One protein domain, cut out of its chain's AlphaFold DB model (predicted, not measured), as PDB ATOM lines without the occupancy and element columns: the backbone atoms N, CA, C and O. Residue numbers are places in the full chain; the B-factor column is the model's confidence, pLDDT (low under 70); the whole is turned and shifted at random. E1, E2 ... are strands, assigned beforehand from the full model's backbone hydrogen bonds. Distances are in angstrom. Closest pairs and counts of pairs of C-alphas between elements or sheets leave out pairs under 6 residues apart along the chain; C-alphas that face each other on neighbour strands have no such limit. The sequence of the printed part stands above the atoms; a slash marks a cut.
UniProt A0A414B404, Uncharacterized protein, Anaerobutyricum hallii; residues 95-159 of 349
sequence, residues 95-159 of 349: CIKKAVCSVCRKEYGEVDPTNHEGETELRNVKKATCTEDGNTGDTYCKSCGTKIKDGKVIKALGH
ATOM      1  N   CYS A  95       5.140 -30.177  37.650       85.19
ATOM      2  CA  CYS A  95       4.259 -30.166  36.482       85.19
ATOM      3  C   CYS A  95       4.355 -31.397  35.564       85.19
ATOM      4  O   CYS A  95       3.484 -31.577  34.716       85.19
ATOM      5  N   ILE A  96       5.390 -32.236  35.702       84.56
ATOM      6  CA  ILE A  96       5.568 -33.462  34.899       84.56
ATOM      7  C   ILE A  96       5.907 -34.712  35.718       84.56
ATOM      8  O   ILE A  96       5.857 -35.813  35.177       84.56
ATOM      9  N   LYS A  97       6.293 -34.571  36.993       86.38
ATOM     10  CA  LYS A  97       6.715 -35.691  37.844       86.38
ATOM     11  C   LYS A  97       5.920 -35.702  39.136       86.38
ATOM     12  O   LYS A  97       5.691 -34.663  39.747       86.38
ATOM     13  N   LYS A  98       5.522 -36.893  39.566       87.81
ATOM     14  CA  LYS A  98       4.849 -37.107  40.847       87.81
ATOM     15  C   LYS A  98       5.814 -36.891  42.014       87.81
ATOM     16  O   LYS A  98       7.034 -36.895  41.836       87.81
ATOM     17  N   ALA A  99       5.276 -36.706  43.217       86.06
ATOM     18  CA  ALA A  99       6.099 -36.643  44.418       86.06
ATOM     19  C   ALA A  99       6.785 -37.999  44.654       86.06
ATOM     20  O   ALA A  99       6.194 -39.056  44.429       86.06
ATOM     21  N   VAL A 100       8.032 -37.973  45.127       85.19
ATOM     22  CA  VAL A 100       8.795 -39.183  45.468       85.19
ATOM     23  C   VAL A 100       8.829 -39.337  46.983       85.19
ATOM     24  O   VAL A 100       9.283 -38.437  47.689       85.19
ATOM     25  N   CYS A 101       8.358 -40.482  47.484       83.00
ATOM     26  CA  CYS A 101       8.269 -40.745  48.919       83.00
ATOM     27  C   CYS A 101       9.665 -40.796  49.551       83.00
ATOM     28  O   CYS A 101      10.545 -41.519  49.077       83.00
ATOM     29  N   SER A 102       9.867 -40.086  50.662       79.50
ATOM     30  CA  SER A 102      11.165 -40.052  51.346       79.50
ATOM     31  C   SER A 102      11.529 -41.373  52.037       79.50
ATOM     32  O   SER A 102      12.687 -41.560  52.397       79.50
ATOM     33  N   VAL A 103      10.558 -42.280  52.218       72.19
ATOM     34  CA  VAL A 103      10.722 -43.570  52.914       72.19
ATOM     35  C   VAL A 103      10.923 -44.720  51.924       72.19
ATOM     36  O   VAL A 103      11.962 -45.369  51.946       72.19
ATOM     37  N   CYS A 104       9.953 -44.958  51.034       76.88
ATOM     38  CA  CYS A 104       9.984 -46.081  50.085       76.88
ATOM     39  C   CYS A 104      10.545 -45.721  48.699       76.88
ATOM     40  O   CYS A 104      10.642 -46.593  47.843       76.88
ATOM     41  N   ARG A 105      10.896 -44.449  48.443       79.06
ATOM     42  CA  ARG A 105      11.437 -43.946  47.158       79.06
ATOM     43  C   ARG A 105      10.544 -44.143  45.923       79.06
ATOM     44  O   ARG A 105      10.970 -43.796  44.827       79.06
ATOM     45  N   LYS A 106       9.308 -44.626  46.080       80.94
ATOM     46  CA  LYS A 106       8.331 -44.723  44.987       80.94
ATOM     47  C   LYS A 106       7.622 -43.395  44.723       80.94
ATOM     48  O   LYS A 106       7.430 -42.588  45.637       80.94
ATOM     49  N   GLU A 107       7.234 -43.201  43.466       85.62
ATOM     50  CA  GLU A 107       6.368 -42.107  43.027       85.62
ATOM     51  C   GLU A 107       4.934 -42.315  43.526       85.62
ATOM     52  O   GLU A 107       4.417 -43.432  43.499       85.62
ATOM     53  N   TYR A 108       4.277 -41.246  43.972       80.81
ATOM     54  CA  TYR A 108       2.912 -41.306  44.491       80.81
ATOM     55  C   TYR A 108       2.160 -39.983  44.282       80.81
ATOM     56  O   TYR A 108       2.766 -38.935  44.057       80.81
ATOM     57  N   GLY A 109       0.828 -40.035  44.363       84.88
ATOM     58  CA  GLY A 109      -0.042 -38.877  44.137       84.88
ATOM     59  C   GLY A 109      -0.206 -38.506  42.659       84.88
ATOM     60  O   GLY A 109       0.142 -39.278  41.755       84.88
ATOM     61  N   GLU A 110      -0.779 -37.330  42.419       86.44
ATOM     62  CA  GLU A 110      -0.871 -36.712  41.095       86.44
ATOM     63  C   GLU A 110       0.298 -35.743  40.871       86.44
ATOM     64  O   GLU A 110       0.988 -35.340  41.812       86.44
ATOM     65  N   VAL A 111       0.556 -35.406  39.607       85.69
ATOM     66  CA  VAL A 111       1.442 -34.279  39.278       85.69
ATOM     67  C   VAL A 111       0.812 -32.984  39.789       85.69
ATOM     68  O   VAL A 111      -0.406 -32.911  39.922       85.69
ATOM     69  N   ASP A 112       1.620 -31.960  40.049       83.69
ATOM     70  CA  ASP A 112       1.117 -30.625  40.383       83.69
ATOM     71  C   ASP A 112       1.316 -29.711  39.165       83.69
ATOM     72  O   ASP A 112       2.434 -29.237  38.939       83.69
ATOM     73  N   PRO A 113       0.265 -29.446  38.362       81.56
ATOM     74  CA  PRO A 113       0.375 -28.626  37.157       81.56
ATOM     75  C   PRO A 113       0.807 -27.181  37.427       81.56
ATOM     76  O   PRO A 113       1.227 -26.501  36.494       81.56
ATOM     77  N   THR A 114       0.700 -26.712  38.675       83.31
ATOM     78  CA  THR A 114       1.052 -25.348  39.088       83.31
ATOM     79  C   THR A 114       2.471 -25.244  39.648       83.31
ATOM     80  O   THR A 114       3.052 -24.156  39.662       83.31
ATOM     81  N   ASN A 115       3.068 -26.368  40.055       83.44
ATOM     82  CA  ASN A 115       4.430 -26.395  40.566       83.44
ATOM     83  C   ASN A 115       5.460 -26.526  39.435       83.44
ATOM     84  O   ASN A 115       5.787 -27.617  38.951       83.44
ATOM     85  N   HIS A 116       6.017 -25.381  39.055       82.88
ATOM     86  CA  HIS A 116       7.098 -25.259  38.080       82.88
ATOM     87  C   HIS A 116       8.487 -25.088  38.728       82.88
ATOM     88  O   HIS A 116       9.365 -24.487  38.108       82.88
ATOM     89  N   GLU A 117       8.709 -25.587  39.954       73.00
ATOM     90  CA  GLU A 117      10.045 -25.674  40.570       73.00
ATOM     91  C   GLU A 117      10.976 -26.523  39.666       73.00
ATOM     92  O   GLU A 117      10.934 -27.752  39.665       73.00
ATOM     93  N   GLY A 118      11.781 -25.862  38.826       71.50
ATOM     94  CA  GLY A 118      12.631 -26.499  37.817       71.50
ATOM     95  C   GLY A 118      13.309 -25.487  36.885       71.50
ATOM     96  O   GLY A 118      13.203 -24.276  37.077       71.50
ATOM     97  N   GLU A 119      14.029 -25.972  35.869       80.38
ATOM     98  CA  GLU A 119      14.703 -25.088  34.914       80.38
ATOM     99  C   GLU A 119      13.706 -24.297  34.051       80.38
ATOM    100  O   GLU A 119      12.764 -24.847  33.471       80.38
ATOM    101  N   THR A 120      13.959 -22.999  33.909       91.62
ATOM    102  CA  THR A 120      13.170 -22.093  33.068       91.62
ATOM    103  C   THR A 120      13.944 -21.654  31.834       91.62
ATOM    104  O   THR A 120      15.175 -21.606  31.844       91.62
ATOM    105  N   GLU A 121      13.227 -21.259  30.790       93.69
ATOM    106  CA  GLU A 121      13.795 -20.610  29.609       93.69
ATOM    107  C   GLU A 121      13.014 -19.352  29.221       93.69
ATOM    108  O   GLU A 121      11.830 -19.213  29.533       93.69
ATOM    109  N   LEU A 122      13.690 -18.428  28.536       95.00
ATOM    110  CA  LEU A 122      13.065 -17.238  27.969       95.00
ATOM    111  C   LEU A 122      12.724 -17.490  26.503       95.00
ATOM    112  O   LEU A 122      13.599 -17.834  25.708       95.00
ATOM    113  N   ARG A 123      11.465 -17.261  26.134       94.00
ATOM    114  CA  ARG A 123      11.010 -17.254  24.735       94.00
ATOM    115  C   ARG A 123      10.535 -15.849  24.363       94.00
ATOM    116  O   ARG A 123      10.346 -15.001  25.230       94.00
ATOM    117  N   ASN A 124      10.362 -15.586  23.068       92.44
ATOM    118  CA  ASN A 124       9.878 -14.294  22.551       92.44
ATOM    119  C   ASN A 124      10.754 -13.080  22.930       92.44
ATOM    120  O   ASN A 124      10.274 -11.947  22.985       92.44
ATOM    121  N   VAL A 125      12.050 -13.298  23.182       94.06
ATOM    122  CA  VAL A 125      13.003 -12.211  23.431       94.06
ATOM    123  C   VAL A 125      13.184 -11.416  22.139       94.06
ATOM    124  O   VAL A 125      13.641 -11.949  21.128       94.06
ATOM    125  N   LYS A 126      12.863 -10.123  22.176       94.38
ATOM    126  CA  LYS A 126      13.016  -9.216  21.033       94.38
ATOM    127  C   LYS A 126      13.706  -7.943  21.498       94.38
ATOM    128  O   LYS A 126      13.221  -7.255  22.388       94.38
ATOM    129  N   LYS A 127      14.840  -7.591  20.895       93.56
ATOM    130  CA  LYS A 127      15.488  -6.302  21.183       93.56
ATOM    131  C   LYS A 127      14.643  -5.161  20.609       93.56
ATOM    132  O   LYS A 127      14.121  -5.286  19.505       93.56
ATOM    133  N   ALA A 128      14.534  -4.057  21.346       94.00
ATOM    134  CA  ALA A 128      13.877  -2.851  20.848       94.00
ATOM    135  C   ALA A 128      14.687  -2.231  19.701       94.00
ATOM    136  O   ALA A 128      15.922  -2.252  19.716       94.00
ATOM    137  N   THR A 129      13.992  -1.664  18.720       93.00
ATOM    138  CA  THR A 129      14.601  -0.918  17.612       93.00
ATOM    139  C   THR A 129      14.304   0.576  17.765       93.00
ATOM    140  O   THR A 129      13.769   1.018  18.781       93.00
ATOM    141  N   CYS A 130      14.668   1.394  16.774       93.25
ATOM    142  CA  CYS A 130      14.331   2.821  16.805       93.25
ATOM    143  C   CYS A 130      12.819   3.084  16.710       93.25
ATOM    144  O   CYS A 130      12.367   4.119  17.190       93.25
ATOM    145  N   THR A 131      12.056   2.174  16.098       92.56
ATOM    146  CA  THR A 131      10.631   2.367  15.782       92.56
ATOM    147  C   THR A 131       9.718   1.316  16.398       92.56
ATOM    148  O   THR A 131       8.523   1.560  16.515       92.56
ATOM    149  N   GLU A 132      10.255   0.164  16.794       93.75
ATOM    150  CA  GLU A 132       9.476  -0.930  17.370       93.75
ATOM    151  C   GLU A 132       9.904  -1.217  18.806       93.75
ATOM    152  O   GLU A 132      11.100  -1.295  19.115       93.75
ATOM    153  N   ASP A 133       8.907  -1.426  19.663       96.00
ATOM    154  CA  ASP A 133       9.109  -1.926  21.015       96.00
ATOM    155  C   ASP A 133       9.730  -3.342  20.970       96.00
ATOM    156  O   ASP A 133       9.446  -4.167  20.095       96.00
ATOM    157  N   GLY A 134      10.604  -3.617  21.933       94.75
ATOM    158  CA  GLY A 134      11.141  -4.938  22.229       94.75
ATOM    159  C   GLY A 134      10.395  -5.625  23.373       94.75
ATOM    160  O   GLY A 134       9.482  -5.069  23.981       94.75
ATOM    161  N   ASN A 135      10.836  -6.831  23.712       94.88
ATOM    162  CA  ASN A 135      10.358  -7.616  24.841       94.88
ATOM    163  C   ASN A 135      11.557  -8.283  25.539       94.88
ATOM    164  O   ASN A 135      12.419  -8.866  24.875       94.88
ATOM    165  N   THR A 136      11.607  -8.218  26.874       94.69
ATOM    166  CA  THR A 136      12.606  -8.941  27.685       94.69
ATOM    167  C   THR A 136      12.500 -10.464  27.556       94.69
ATOM    168  O   THR A 136      13.444 -11.159  27.920       94.69
ATOM    169  N   GLY A 137      11.377 -10.965  27.036       94.50
ATOM    170  CA  GLY A 137      11.061 -12.380  26.878       94.50
ATOM    171  C   GLY A 137      10.146 -12.885  27.982       94.50
ATOM    172  O   GLY A 137      10.255 -12.462  29.136       94.50
ATOM    173  N   ASP A 138       9.250 -13.792  27.614       96.06
ATOM    174  CA  ASP A 138       8.345 -14.455  28.544       96.06
ATOM    175  C   ASP A 138       9.053 -15.677  29.139       96.06
ATOM    176  O   ASP A 138       9.831 -16.357  28.463       96.06
ATOM    177  N   THR A 139       8.798 -15.961  30.413       94.12
ATOM    178  CA  THR A 139       9.406 -17.092  31.123       94.12
ATOM    179  C   THR A 139       8.546 -18.336  30.957       94.12
ATOM    180  O   THR A 139       7.363 -18.321  31.299       94.12
ATOM    181  N   TYR A 140       9.150 -19.420  30.480       93.50
ATOM    182  CA  TYR A 140       8.513 -20.718  30.273       93.50
ATOM    183  C   TYR A 140       9.192 -21.805  31.107       93.50
ATOM    184  O   TYR A 140      10.408 -21.792  31.304       93.50
ATOM    185  N   CYS A 141       8.408 -22.773  31.577       92.94
ATOM    186  CA  CYS A 141       8.935 -23.992  32.187       92.94
ATOM    187  C   CYS A 141       9.570 -24.873  31.100       92.94
ATOM    188  O   CYS A 141       8.868 -25.259  30.163       92.94
ATOM    189  N   LYS A 142      10.851 -25.254  31.223       91.50
ATOM    190  CA  LYS A 142      11.487 -26.147  30.231       91.50
ATOM    191  C   LYS A 142      10.860 -27.540  30.199       91.50
ATOM    192  O   LYS A 142      10.853 -28.187  29.161       91.50
ATOM    193  N   SER A 143      10.340 -28.003  31.333       88.25
ATOM    194  CA  SER A 143       9.836 -29.368  31.487       88.25
ATOM    195  C   SER A 143       8.478 -29.608  30.825       88.25
ATOM    196  O   SER A 143       8.260 -30.688  30.292       88.25
ATOM    197  N   CYS A 144       7.571 -28.625  30.853       88.19
ATOM    198  CA  CYS A 144       6.203 -28.768  30.321       88.19
ATOM    199  C   CYS A 144       5.823 -27.733  29.251       88.19
ATOM    200  O   CYS A 144       4.797 -27.879  28.597       88.19
ATOM    201  N   GLY A 145       6.619 -26.675  29.066       88.88
ATOM    202  CA  GLY A 145       6.339 -25.629  28.082       88.88
ATOM    203  C   GLY A 145       5.255 -24.622  28.482       88.88
ATOM    204  O   GLY A 145       4.914 -23.773  27.661       88.88
ATOM    205  N   THR A 146       4.736 -24.669  29.713       90.38
ATOM    206  CA  THR A 146       3.777 -23.679  30.232       90.38
ATOM    207  C   THR A 146       4.440 -22.314  30.427       90.38
ATOM    208  O   THR A 146       5.567 -22.227  30.927       90.38
ATOM    209  N   LYS A 147       3.740 -21.235  30.042       92.81
ATOM    210  CA  LYS A 147       4.165 -19.850  30.300       92.81
ATOM    211  C   LYS A 147       3.931 -19.514  31.773       92.81
ATOM    212  O   LYS A 147       2.796 -19.529  32.228       92.81
ATOM    213  N   ILE A 148       4.999 -19.181  32.487       91.69
ATOM    214  CA  ILE A 148       4.984 -18.867  33.922       91.69
ATOM    215  C   ILE A 148       4.775 -17.366  34.144       91.69
ATOM    216  O   ILE A 148       4.111 -16.955  35.091       91.69
ATOM    217  N   LYS A 149       5.375 -16.529  33.289       93.12
ATOM    218  CA  LYS A 149       5.368 -15.075  33.471       93.12
ATOM    219  C   LYS A 149       5.560 -14.342  32.153       93.12
ATOM    220  O   LYS A 149       6.458 -14.689  31.390       93.12
ATOM    221  N   ASP A 150       4.765 -13.301  31.927       95.38
ATOM    222  CA  ASP A 150       4.938 -12.399  30.788       95.38
ATOM    223  C   ASP A 150       6.220 -11.565  30.902       95.38
ATOM    224  O   ASP A 150       6.609 -11.094  31.980       95.38
ATOM    225  N   GLY A 151       6.871 -11.371  29.759       92.38
ATOM    226  CA  GLY A 151       7.971 -10.441  29.601       92.38
ATOM    227  C   GLY A 151       7.507  -8.989  29.692       92.38
ATOM    228  O   GLY A 151       6.327  -8.658  29.578       92.38
ATOM    229  N   LYS A 152       8.457  -8.085  29.924       95.38
ATOM    230  CA  LYS A 152       8.193  -6.647  29.967       95.38
ATOM    231  C   LYS A 152       8.477  -6.026  28.609       95.38
ATOM    232  O   LYS A 152       9.505  -6.299  27.986       95.38
ATOM    233  N   VAL A 153       7.594  -5.120  28.199       95.19
ATOM    234  CA  VAL A 153       7.784  -4.304  26.999       95.19
ATOM    235  C   VAL A 153       8.976  -3.369  27.196       95.19
ATOM    236  O   VAL A 153       9.033  -2.608  28.165       95.19
ATOM    237  N   ILE A 154       9.916  -3.406  26.256       94.81
ATOM    238  CA  ILE A 154      11.039  -2.473  26.163       94.81
ATOM    239  C   ILE A 154      10.643  -1.422  25.132       94.81
ATOM    240  O   ILE A 154      10.503  -1.745  23.956       94.81
ATOM    241  N   LYS A 155      10.445  -0.168  25.544       95.62
ATOM    242  CA  LYS A 155      10.017   0.887  24.616       95.62
ATOM    243  C   LYS A 155      11.036   1.116  23.497       95.62
ATOM    244  O   LYS A 155      12.242   1.012  23.727       95.62
ATOM    245  N   ALA A 156      10.539   1.439  22.303       94.88
ATOM    246  CA  ALA A 156      11.350   1.814  21.155       94.88
ATOM    247  C   ALA A 156      12.367   2.901  21.535       94.88
ATOM    248  O   ALA A 156      12.060   3.851  22.256       94.88
ATOM    249  N   LEU A 157      13.589   2.766  21.020       93.06
ATOM    250  CA  LEU A 157      14.720   3.635  21.359       93.06
ATOM    251  C   LEU A 157      14.535   5.075  20.854       93.06
ATOM    252  O   LEU A 157      15.231   5.987  21.304       93.06
ATOM    253  N   GLY A 158      13.631   5.274  19.892       91.62
ATOM    254  CA  GLY A 158      13.449   6.537  19.197       91.62
ATOM    255  C   GLY A 158      14.659   6.922  18.342       91.62
ATOM    256  O   GLY A 158      15.588   6.140  18.107       91.62
ATOM    257  N   HIS A 159      14.643   8.165  17.860       91.06
ATOM    258  CA  HIS A 159      15.724   8.722  17.056       91.06
ATOM    259  C   HIS A 159      16.473   9.809  17.818       91.06
ATOM    260  O   HIS A 159      15.952  10.893  18.072       91.06
TER     261      HIS A 159
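Overview. This is residues 95 to 159 of the 349 residues of an uncharacterized protein of Anaerobutyricum hallii (UniProt A0A414B404). With little regular structure, this is a long thin rod: from the first residue on, residues 95 to 119 fold back as a loop at one end, a small three-stranded sheet makes the middle, and the E1 to E2 loop and the tail after E3 run side by side to the other end. The 65 printed residues hold 11 in E1, E2 and E3, in that order, all strand and antiparallel. The whole is extended, radius of gyration of the C-alphas 18.1 A, spanning 64 by 14 by 12 A.

Arrangement. Look first at residues 99 to 100, paired antiparallel with 107 to 108. E1, residues 120 to 123, and E2, residues 138 to 141, form a hairpin at 140 degrees; N 140 and O 121 are 2.8 A apart. E2 and E3, residues 147 to 149, form another at 128 degrees; N 139 and O 149 are 2.8 A apart. This is a meander, each strand the antiparallel neighbour of the one before. Residues 134 to 135 pair antiparallel with 153 to 154.

Along the chain. Find C-alpha 120 at (13.170, -22.093, 33.068), where E1 begins its 9.9 A. E2 covers 10.2 A; E3, 5.9 A, ends at C-alpha 149, (5.368, -15.075, 33.471).

Size, cuts and confidence. The C-alphas of Cys 104 and His 159, the two farthest apart, are 64.2 A apart. E1 to E2 is a long link of 14 residues. The printed part has no cut, and no printed residue is under 70 in pLDDT.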